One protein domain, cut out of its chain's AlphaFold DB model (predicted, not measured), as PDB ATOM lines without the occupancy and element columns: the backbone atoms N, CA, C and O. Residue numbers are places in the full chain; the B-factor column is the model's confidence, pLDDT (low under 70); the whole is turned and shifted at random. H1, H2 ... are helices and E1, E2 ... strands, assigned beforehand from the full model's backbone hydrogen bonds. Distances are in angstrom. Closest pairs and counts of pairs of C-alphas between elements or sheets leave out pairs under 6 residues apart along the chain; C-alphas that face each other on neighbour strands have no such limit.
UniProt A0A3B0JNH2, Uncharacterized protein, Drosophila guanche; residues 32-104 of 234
ATOM      1  N   SER A  32      42.510 -15.749 -50.679       81.12
ATOM      2  CA  SER A  32      43.590 -15.360 -49.763       81.12
ATOM      3  C   SER A  32      43.065 -15.105 -48.343       81.12
ATOM      4  O   SER A  32      43.587 -15.659 -47.376       81.12
ATOM      5  N   CYS A  33      41.941 -14.389 -48.206       84.00
ATOM      6  CA  CYS A  33      41.278 -14.202 -46.912       84.00
ATOM      7  C   CYS A  33      40.866 -15.536 -46.273       84.00
ATOM      8  O   CYS A  33      41.120 -15.757 -45.090       84.00
ATOM      9  N   LYS A  34      40.273 -16.455 -47.049       85.12
ATOM     10  CA  LYS A  34      39.891 -17.784 -46.548       85.12
ATOM     11  C   LYS A  34      41.097 -18.564 -46.040       85.12
ATOM     12  O   LYS A  34      41.029 -19.079 -44.928       85.12
ATOM     13  N   LYS A  35      42.190 -18.598 -46.809       84.31
ATOM     14  CA  LYS A  35      43.433 -19.275 -46.418       84.31
ATOM     15  C   LYS A  35      44.005 -18.698 -45.120       84.31
ATOM     16  O   LYS A  35      44.330 -19.465 -44.226       84.31
ATOM     17  N   ASN A  36      44.033 -17.373 -44.980       85.06
ATOM     18  CA  ASN A  36      44.551 -16.701 -43.783       85.06
ATOM     19  C   ASN A  36      43.673 -16.936 -42.532       85.06
ATOM     20  O   ASN A  36      44.155 -17.139 -41.418       85.06
ATOM     21  N   VAL A  37      42.348 -16.959 -42.700       85.44
ATOM     22  CA  VAL A  37      41.437 -17.305 -41.599       85.44
ATOM     23  C   VAL A  37      41.560 -18.784 -41.227       85.44
ATOM     24  O   VAL A  37      41.478 -19.110 -40.048       85.44
ATOM     25  N   GLN A  38      41.743 -19.677 -42.202       83.88
ATOM     26  CA  GLN A  38      41.905 -21.110 -41.953       83.88
ATOM     27  C   GLN A  38      43.225 -21.430 -41.249       83.88
ATOM     28  O   GLN A  38      43.206 -22.211 -40.304       83.88
ATOM     29  N   SER A  39      44.335 -20.797 -41.639       81.69
ATOM     30  CA  SER A  39      45.648 -21.017 -41.015       81.69
ATOM     31  C   SER A  39      45.724 -20.541 -39.560       81.69
ATOM     32  O   SER A  39      46.502 -21.077 -38.783       81.69
ATOM     33  N   SER A  40      44.900 -19.563 -39.175       79.38
ATOM     34  CA  SER A  40      44.848 -18.994 -37.817       79.38
ATOM     35  C   SER A  40      43.664 -19.496 -36.975       79.38
ATOM     36  O   SER A  40      43.418 -19.010 -35.868       79.38
ATOM     37  N   CYS A  41      42.890 -20.452 -37.490       82.44
ATOM     38  CA  CYS A  41      41.672 -20.918 -36.845       82.44
ATOM     39  C   CYS A  41      41.926 -22.058 -35.851       82.44
ATOM     40  O   CYS A  41      42.170 -23.187 -36.257       82.44
ATOM     41  N   ASN A  42      41.710 -21.793 -34.559       85.25
ATOM     42  CA  ASN A  42      41.636 -22.832 -33.521       85.25
ATOM     43  C   ASN A  42      40.303 -22.815 -32.736       85.25
ATOM     44  O   ASN A  42      40.185 -23.343 -31.635       85.25
ATOM     45  N   ALA A  43      39.270 -22.147 -33.261       81.94
ATOM     46  CA  ALA A  43      37.996 -22.038 -32.553       81.94
ATOM     47  C   ALA A  43      37.124 -23.281 -32.790       81.94
ATOM     48  O   ALA A  43      36.698 -23.546 -33.916       81.94
ATOM     49  N   THR A  44      36.780 -23.991 -31.719       81.75
ATOM     50  CA  THR A  44      35.856 -25.142 -31.740       81.75
ATOM     51  C   THR A  44      34.459 -24.781 -31.233       81.75
ATOM     52  O   THR A  44      33.472 -25.407 -31.612       81.75
ATOM     53  N   THR A  45      34.348 -23.728 -30.420       86.06
ATOM     54  CA  THR A  45      33.084 -23.283 -29.827       86.06
ATOM     55  C   THR A  45      32.194 -22.580 -30.843       86.06
ATOM     56  O   THR A  45      32.671 -21.727 -31.602       86.06
ATOM     57  N   ARG A  46      30.885 -22.850 -30.775       87.94
ATOM     58  CA  ARG A  46      29.866 -22.169 -31.583       87.94
ATOM     59  C   ARG A  46      29.968 -20.651 -31.451       87.94
ATOM     60  O   ARG A  46      30.209 -20.112 -30.375       87.94
ATOM     61  N   SER A  47      29.762 -19.960 -32.567       90.00
ATOM     62  CA  SER A  47      29.835 -18.499 -32.638       90.00
ATOM     63  C   SER A  47      28.503 -17.933 -33.107       90.00
ATOM     64  O   SER A  47      27.794 -18.557 -33.892       90.00
ATOM     65  N   CYS A  48      28.150 -16.753 -32.613       91.12
ATOM     66  CA  CYS A  48      26.974 -16.012 -33.048       91.12
ATOM     67  C   CYS A  48      27.444 -14.744 -33.756       91.12
ATOM     68  O   CYS A  48      28.240 -13.971 -33.210       91.12
ATOM     69  N   GLY A  49      26.984 -14.541 -34.987       90.44
ATOM     70  CA  GLY A  49      27.298 -13.349 -35.765       90.44
ATOM     71  C   GLY A  49      26.042 -12.556 -36.086       90.44
ATOM     72  O   GLY A  49      25.098 -13.115 -36.636       90.44
ATOM     73  N   ARG A  50      26.043 -11.253 -35.802       89.00
ATOM     74  CA  ARG A  50      24.998 -10.322 -36.234       89.00
ATOM     75  C   ARG A  50      25.346  -9.724 -37.589       89.00
ATOM     76  O   ARG A  50      26.463  -9.250 -37.781       89.00
ATOM     77  N   PHE A  51      24.396  -9.745 -38.512       86.12
ATOM     78  CA  PHE A  51      24.571  -9.288 -39.885       86.12
ATOM     79  C   PHE A  51      24.354  -7.772 -40.004       86.12
ATOM     80  O   PHE A  51      23.227  -7.281 -39.894       86.12
ATOM     81  N   GLY A  52      25.434  -7.023 -40.248       78.75
ATOM     82  CA  GLY A  52      25.395  -5.569 -40.422       78.75
ATOM     83  C   GLY A  52      24.727  -4.838 -39.248       78.75
ATOM     84  O   GLY A  52      24.970  -5.144 -38.079       78.75
ATOM     85  N   ARG A  53      23.867  -3.859 -39.562       73.50
ATOM     86  CA  ARG A  53      23.073  -3.100 -38.572       73.50
ATOM     87  C   ARG A  53      21.685  -3.704 -38.308       73.50
ATOM     88  O   ARG A  53      20.963  -3.205 -37.449       73.50
ATOM     89  N   ALA A  54      21.305  -4.763 -39.024       73.44
ATOM     90  CA  ALA A  54      20.013  -5.419 -38.853       73.44
ATOM     91  C   ALA A  54      19.969  -6.245 -37.554       73.44
ATOM     92  O   ALA A  54      20.999  -6.675 -37.035       73.44
ATOM     93  N   ASN A  55      18.766  -6.530 -37.039       80.88
ATOM     94  CA  ASN A  55      18.581  -7.448 -35.907       80.88
ATOM     95  C   ASN A  55      18.571  -8.924 -36.341       80.88
ATOM     96  O   ASN A  55      17.744  -9.706 -35.880       80.88
ATOM     97  N   LEU A  56      19.459  -9.292 -37.266       85.31
ATOM     98  CA  LEU A  56      19.587 -10.650 -37.786       85.31
ATOM     99  C   LEU A  56      20.885 -11.262 -37.277       85.31
ATOM    100  O   LEU A  56      21.956 -10.683 -37.445       85.31
ATOM    101  N   CYS A  57      20.776 -12.435 -36.678       89.75
ATOM    102  CA  CYS A  57      21.864 -13.248 -36.181       89.75
ATOM    103  C   CYS A  57      21.926 -14.572 -36.944       89.75
ATOM    104  O   CYS A  57      20.918 -15.079 -37.426       89.75
ATOM    105  N   GLN A  58      23.123 -15.130 -37.051       88.88
ATOM    106  CA  GLN A  58      23.363 -16.462 -37.585       88.88
ATOM    107  C   GLN A  58      24.263 -17.217 -36.616       88.88
ATOM    108  O   GLN A  58      25.283 -16.687 -36.157       88.88
ATOM    109  N   ALA A  59      23.864 -18.449 -36.309       90.31
ATOM    110  CA  ALA A  59      24.705 -19.386 -35.591       90.31
ATOM    111  C   ALA A  59      25.715 -19.994 -36.566       90.31
ATOM    112  O   ALA A  59      25.355 -20.508 -37.625       90.31
ATOM    113  N   PHE A  60      26.981 -19.945 -36.181       90.25
ATOM    114  CA  PHE A  60      28.087 -20.550 -36.898       90.25
ATOM    115  C   PHE A  60      28.639 -21.709 -36.085       90.25
ATOM    116  O   PHE A  60      28.697 -21.646 -34.850       90.25
ATOM    117  N   LYS A  61      29.113 -22.740 -36.792       89.50
ATOM    118  CA  LYS A  61      29.773 -23.895 -36.171       89.50
ATOM    119  C   LYS A  61      30.906 -23.450 -35.249       89.50
ATOM    120  O   LYS A  61      31.034 -23.983 -34.155       89.50
ATOM    121  N   ASN A  62      31.663 -22.436 -35.668       89.81
ATOM    122  CA  ASN A  62      32.678 -21.780 -34.858       89.81
ATOM    123  C   ASN A  62      32.969 -20.344 -35.325       89.81
ATOM    124  O   ASN A  62      32.406 -19.862 -36.311       89.81
ATOM    125  N   ASP A  63      33.857 -19.641 -34.611       88.50
ATOM    126  CA  ASP A  63      34.233 -18.265 -34.969       88.50
ATOM    127  C   ASP A  63      34.922 -18.167 -36.335       88.50
ATOM    128  O   ASP A  63      34.827 -17.139 -37.005       88.50
ATOM    129  N   CYS A  64      35.565 -19.238 -36.785       89.56
ATOM    130  CA  CYS A  64      36.269 -19.252 -38.058       89.56
ATOM    131  C   CYS A  64      35.307 -19.289 -39.236       89.56
ATOM    132  O   CYS A  64      35.480 -18.524 -40.177       89.56
ATOM    133  N   GLN A  65      34.240 -20.084 -39.155       88.00
ATOM    134  CA  GLN A  65      33.164 -20.092 -40.150       88.00
ATOM    135  C   GLN A  65      32.518 -18.705 -40.292       88.00
ATOM    136  O   GLN A  65      32.282 -18.233 -41.407       88.00
ATOM    137  N   ARG A  66      32.330 -17.985 -39.175       90.12
ATOM    138  CA  ARG A  66      31.878 -16.584 -39.196       90.12
ATOM    139  C   ARG A  66      32.861 -15.675 -39.945       90.12
ATOM    140  O   ARG A  66      32.436 -14.865 -40.763       90.12
ATOM    141  N   ARG A  67      34.166 -15.788 -39.676       87.31
ATOM    142  CA  ARG A  67      35.210 -14.982 -40.339       87.31
ATOM    143  C   ARG A  67      35.343 -15.321 -41.827       87.31
ATOM    144  O   ARG A  67      35.401 -14.411 -42.645       87.31
ATOM    145  N   ILE A  68      35.284 -16.601 -42.187       87.56
ATOM    146  CA  ILE A  68      35.257 -17.081 -43.577       87.56
ATOM    147  C   ILE A  68      34.053 -16.499 -44.326       87.56
ATOM    148  O   ILE A  68      34.188 -16.072 -45.472       87.56
ATOM    149  N   SER A  69      32.894 -16.406 -43.669       86.19
ATOM    150  CA  SER A  69      31.688 -15.807 -44.257       86.19
ATOM    151  C   SER A  69      31.855 -14.318 -44.587       86.19
ATOM    152  O   SER A  69      31.178 -13.810 -45.477       86.19
ATOM    153  N   ASN A  70      32.782 -13.622 -43.922       85.88
ATOM    154  CA  ASN A  70      33.118 -12.231 -44.222       85.88
ATOM    155  C   ASN A  70      34.105 -12.094 -45.399       85.88
ATOM    156  O   ASN A  70      34.126 -11.046 -46.037       85.88
ATOM    157  N   CYS A  71      34.874 -13.137 -45.737       83.75
ATOM    158  CA  CYS A  71      35.883 -13.089 -46.804       83.75
ATOM    159  C   CYS A  71      35.302 -12.916 -48.215       83.75
ATOM    160  O   CYS A  71      35.989 -12.411 -49.099       83.75
ATOM    161  N   ASN A  72      34.052 -13.329 -48.445       71.25
ATOM    162  CA  ASN A  72      33.405 -13.204 -49.756       71.25
ATOM    163  C   ASN A  72      32.817 -11.797 -50.008       71.25
ATOM    164  O   ASN A  72      32.394 -11.513 -51.123       71.25
ATOM    165  N   ASN A  73      32.781 -10.915 -49.003       63.81
ATOM    166  CA  ASN A  73      32.144  -9.600 -49.100       63.81
ATOM    167  C   ASN A  73      33.192  -8.489 -49.244       63.81
ATOM    168  O   ASN A  73      33.462  -7.746 -48.301       63.81
ATOM    169  N   LYS A  74      33.773  -8.338 -50.442       51.91
ATOM    170  CA  LYS A  74      34.566  -7.143 -50.769       51.91
ATOM    171  C   LYS A  74      33.626  -5.935 -50.912       51.91
ATOM    172  O   LYS A  74      32.961  -5.789 -51.928       51.91
ATOM    173  N   GLY A  75      33.560  -5.087 -49.883       52.28
ATOM    174  CA  GLY A  75      32.915  -3.765 -49.952       52.28
ATOM    175  C   GLY A  75      31.428  -3.696 -49.580       52.28
ATOM    176  O   GLY A  75      30.856  -2.609 -49.575       52.28
ATOM    177  N   LEU A  76      30.790  -4.811 -49.216       54.78
ATOM    178  CA  LEU A  76      29.414  -4.793 -48.712       54.78
ATOM    179  C   LEU A  76      29.401  -4.432 -47.220       54.78
ATOM    180  O   LEU A  76      29.994  -5.118 -46.392       54.78
ATOM    181  N   THR A  77      28.646  -3.392 -46.865       55.47
ATOM    182  CA  THR A  77      28.405  -2.862 -45.504       55.47
ATOM    183  C   THR A  77      27.767  -3.858 -44.521       55.47
ATOM    184  O   THR A  77      27.454  -3.507 -43.380       55.47
ATOM    185  N   ALA A  78      27.566  -5.110 -44.932       62.94
ATOM    186  CA  ALA A  78      26.908  -6.148 -44.160       62.94
ATOM    187  C   ALA A  78      27.858  -7.325 -43.888       62.94
ATOM    188  O   ALA A  78      27.801  -8.380 -44.520       62.94
ATOM    189  N   LEU A  79      28.741  -7.120 -42.910       83.62
ATOM    190  CA  LEU A  79      29.606  -8.146 -42.328       83.62
ATOM    191  C   LEU A  79      28.951  -8.762 -41.085       83.62
ATOM    192  O   LEU A  79      28.123  -8.130 -40.421       83.62
ATOM    193  N   TYR A  80      29.352  -9.982 -40.732       86.56
ATOM    194  CA  TYR A  80      28.975 -10.607 -39.469       86.56
ATOM    195  C   TYR A  80      29.873 -10.121 -38.334       86.56
ATOM    196  O   TYR A  80      31.039 -10.524 -38.222       86.56
ATOM    197  N   ARG A  81      29.315  -9.307 -37.436       88.62
ATOM    198  CA  ARG A  81      29.967  -8.914 -36.182       88.62
ATOM    199  C   ARG A  81      29.727  -9.983 -35.121       88.62
ATOM    200  O   ARG A  81      28.597 -10.433 -34.957       88.62
ATOM    201  N   LYS A  82      30.773 -10.390 -34.400       89.94
ATOM    202  CA  LYS A  82      30.638 -11.329 -33.278       89.94
ATOM    203  C   LYS A  82      29.742 -10.708 -32.210       89.94
ATOM    204  O   LYS A  82      29.929  -9.543 -31.863       89.94
ATOM    205  N   VAL A  83      28.799 -11.482 -31.698       90.06
ATOM    206  CA  VAL A  83      27.930 -11.096 -30.581       90.06
ATOM    207  C   VAL A  83      27.855 -12.233 -29.561       90.06
ATOM    208  O   VAL A  83      28.402 -13.314 -29.792       90.06
ATOM    209  N   ASN A  84      27.206 -11.990 -28.419       89.50
ATOM    210  CA  ASN A  84      27.036 -13.010 -27.386       89.50
ATOM    211  C   ASN A  84      26.269 -14.226 -27.940       89.50
ATOM    212  O   ASN A  84      25.273 -14.065 -28.650       89.50
ATOM    213  N   TYR A  85      26.726 -15.439 -27.612       85.50
ATOM    214  CA  TYR A  85      26.107 -16.683 -28.075       85.50
ATOM    215  C   TYR A  85      24.652 -16.841 -27.616       85.50
ATOM    216  O   TYR A  85      23.860 -17.460 -28.327       85.50
ATOM    217  N   SER A  86      24.261 -16.227 -26.494       84.38
ATOM    218  CA  SER A  86      22.875 -16.216 -26.013       84.38
ATOM    219  C   SER A  86      21.878 -15.716 -27.067       84.38
ATOM    220  O   SER A  86      20.757 -16.215 -27.136       84.38
ATOM    221  N   LEU A  87      22.305 -14.813 -27.960       84.69
ATOM    222  CA  LEU A  87      21.489 -14.293 -29.059       84.69
ATOM    223  C   LEU A  87      21.238 -15.310 -30.180       84.69
ATOM    224  O   LEU A  87      20.349 -15.094 -30.997       84.69
ATOM    225  N   CYS A  88      22.004 -16.396 -30.236       87.50
ATOM    226  CA  CYS A  88      21.819 -17.491 -31.184       87.50
ATOM    227  C   CYS A  88      21.440 -18.806 -30.490       87.50
ATOM    228  O   CYS A  88      21.516 -19.873 -31.108       87.50
ATOM    229  N   LYS A  89      21.068 -18.767 -29.203       83.31
ATOM    230  CA  LYS A  89      20.703 -19.971 -28.456       83.31
ATOM    231  C   LYS A  89      19.519 -20.648 -29.155       83.31
ATOM    232  O   LYS A  89      18.523 -19.998 -29.455       83.31
ATOM    233  N   ASN A  90      19.657 -21.942 -29.439       80.31
ATOM    234  CA  ASN A  90      18.675 -22.760 -30.166       80.31
ATOM    235  C   ASN A  90      18.406 -22.324 -31.618       80.31
ATOM    236  O   ASN A  90      17.371 -22.666 -32.186       80.31
ATOM    237  N   MET A  91      19.322 -21.584 -32.247       82.19
ATOM    238  CA  MET A  91      19.253 -21.355 -33.689       82.19
ATOM    239  C   MET A  91      19.894 -22.516 -34.461       82.19
ATOM    240  O   MET A  91      20.993 -22.949 -34.098       82.19
ATOM    241  N   PRO A  92      19.263 -22.989 -35.551       82.31
ATOM    242  CA  PRO A  92      19.918 -23.884 -36.494       82.31
ATOM    243  C   PRO A  92      21.149 -23.213 -37.117       82.31
ATOM    244  O   PRO A  92      21.172 -21.997 -37.336       82.31
ATOM    245  N   LEU A  93      22.171 -24.023 -37.404       84.62
ATOM    246  CA  LEU A  93      23.369 -23.570 -38.106       84.62
ATOM    247  C   LEU A  93      22.999 -23.040 -39.499       84.62
ATOM    248  O   LEU A  93      22.041 -23.498 -40.118       84.62
ATOM    249  N   ASP A  94      23.747 -22.038 -39.956       72.31
ATOM    250  CA  ASP A  94      23.670 -21.476 -41.312       72.31
ATOM    251  C   ASP A  94      22.336 -20.832 -41.722       72.31
ATOM    252  O   ASP A  94      22.161 -20.402 -42.864       72.31
ATOM    253  N   ARG A  95      21.416 -20.641 -40.770       78.19
ATOM    254  CA  ARG A  95      20.226 -19.805 -40.953       78.19
ATOM    255  C   ARG A  95      20.385 -18.444 -40.292       78.19
ATOM    256  O   ARG A  95      20.814 -18.328 -39.147       78.19
ATOM    257  N   LYS A  96      19.951 -17.408 -41.013       83.25
ATOM    258  CA  LYS A  96      19.773 -16.059 -40.468       83.25
ATOM    259  C   LYS A  96      18.401 -15.969 -39.805       83.25
ATOM    260  O   LYS A  96      17.389 -16.237 -40.448       83.25
ATOM    261  N   LEU A  97      18.373 -15.592 -38.535       81.75
ATOM    262  CA  LEU A  97      17.175 -15.470 -37.707       81.75
ATOM    263  C   LEU A  97      17.251 -14.201 -36.852       81.75
ATOM    264  O   LEU A  97      18.333 -13.645 -36.679       81.75
ATOM    265  N   PRO A  98      16.141 -13.711 -36.279       80.88
ATOM    266  CA  PRO A  98      16.198 -12.596 -35.344       80.88
ATOM    267  C   PRO A  98      17.049 -12.939 -34.121       80.88
ATOM    268  O   PRO A  98      16.793 -13.951 -33.474       80.88
ATOM    269  N   CYS A  99      18.012 -12.086 -33.772       80.25
ATOM    270  CA  CYS A  99      18.821 -12.267 -32.565       80.25
ATOM    271  C   CYS A  99      17.930 -12.423 -31.318       80.25
ATOM    272  O   CYS A  99      17.003 -11.639 -31.121       80.25
ATOM    273  N   GLY A 100      18.225 -13.410 -30.473       74.31
ATOM    274  CA  GLY A 100      17.534 -13.666 -29.208       74.31
ATOM    275  C   GLY A 100      16.247 -14.486 -29.319       74.31
ATOM    276  O   GLY A 100      15.615 -14.732 -28.297       74.31
ATOM    277  N   LYS A 101      15.844 -14.939 -30.517       65.06
ATOM    278  CA  LYS A 101      14.740 -15.902 -30.649       65.06
ATOM    279  C   LYS A 101      15.249 -17.338 -30.536       65.06
ATOM    280  O   LYS A 101      15.976 -17.809 -31.405       65.06
ATOM    281  N   SER A 102      14.792 -18.037 -29.499       54.44
ATOM    282  CA  SER A 102      14.887 -19.493 -29.413       54.44
ATOM    283  C   SER A 102      13.892 -20.108 -30.398       54.44
ATOM    284  O   SER A 102      12.690 -19.877 -30.278       54.44
ATOM    285  N   VAL A 103      14.374 -20.868 -31.384       49.50
ATOM    286  CA  VAL A 103      13.500 -21.700 -32.218       49.50
ATOM    287  C   VAL A 103      13.222 -22.972 -31.428       49.50
ATOM    288  O   VAL A 103      14.128 -23.766 -31.193       49.50
ATOM    289  N   ILE A 104      11.980 -23.149 -30.979       46.59
ATOM    290  CA  ILE A 104      11.521 -24.444 -30.475       46.59
ATOM    291  C   ILE A 104      11.343 -25.327 -31.711       46.59
ATOM    292  O   ILE A 104      10.485 -25.059 -32.550       46.59
TER     293      ILE A 104
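What this domain is: This is residues 32 to 104 of the 234 residues of an uncharacterized protein of Drosophila guanche (UniProt A0A3B0JNH2). A small, strongly twisted sheet of four short strands has H2 packed along one face and the short H3 on the opposite face, while H1 packs on H2 on the side away from the sheet. The parts thus follow one another in the order H1, H2, sheet, H3, with the last residues forming a tail beyond E4. The printed part has 73 residues with three named helices and four named strands, in the order H1, E1, E2, H2, E3, H3, E4; the sheet's order is E3, E1, E2, E4, antiparallel throughout. The class is mixed, helices and strands, and the whole is compact, with a radius of gyration of the C-alphas of 12.0 A and spans of 38 by 27 by 16 A.

Where its parts are: H1, residues 32 to 39, begins at C-alpha 32 (43.590, -15.360, -49.763) and is 10.6 A long from first to last C-alpha. E1, residues 47 to 51, is 12.8 A long, and E2, residues 56 to 60, is 13.1 A long. H2, residues 63 to 71, begins at C-alpha 63 (34.233, -18.265, -34.969) and is 13.0 A long. E3 is residues 80 to 83, 9.0 A, and H3 is residues 85 to 88, 5.4 A. E4, residues 96 to 98, is 7.1 A long and ends at C-alpha 98 (16.198, -12.596, -35.344).

How they stand to each other: E1 and E2 form a hairpin, with N 49 and O 58 within hydrogen-bond range at 3.0 A. E1 is also the antiparallel neighbour of the edge strand E3, with N 50 and O 81 2.8 A apart. E2 is the antiparallel neighbour of the other edge strand, E4, with N 57 and O 97 2.7 A apart. H2 is on the sheet at a height of 8.7 A and runs along the strands, at 1 degrees to E1 on the local plane. It lies over E1 and, only just, over E3, on which 3 of its C-alphas fall; its closest C-alphas to E1 are Asp 63 and Ser 47, 5.0 A apart. E2, H2 and E3 make a split strand-helix-strand unit, two strands of one sheet joined through a helix, with E1 between them in the sheet, and its crossover is right-handed. H1 touches H2 at a shallow tilt of 10 degrees, opposite ways, the closest C-alphas being those of Cys 33 and Cys 71, 5.5 A apart. H1 is not on the sheet. H3 is on the opposite face from H2, at a height of 7.3 A; its closest C-alphas to E1 are Tyr 85 and Cys 48, 5.1 A apart. In H1 and H2 every O i to N i+4 pair is within hydrogen-bond range; H3 is too short for such a pair.

The domain as a whole: The C-alphas of Ser 32 and Ile 104, the two farthest apart, are 38.5 A from each other. The printed part has no cut, and no link is long. The mean pLDDT of the printed part is 80.6, with residues 73 to 78 and 101 to 104 under 70.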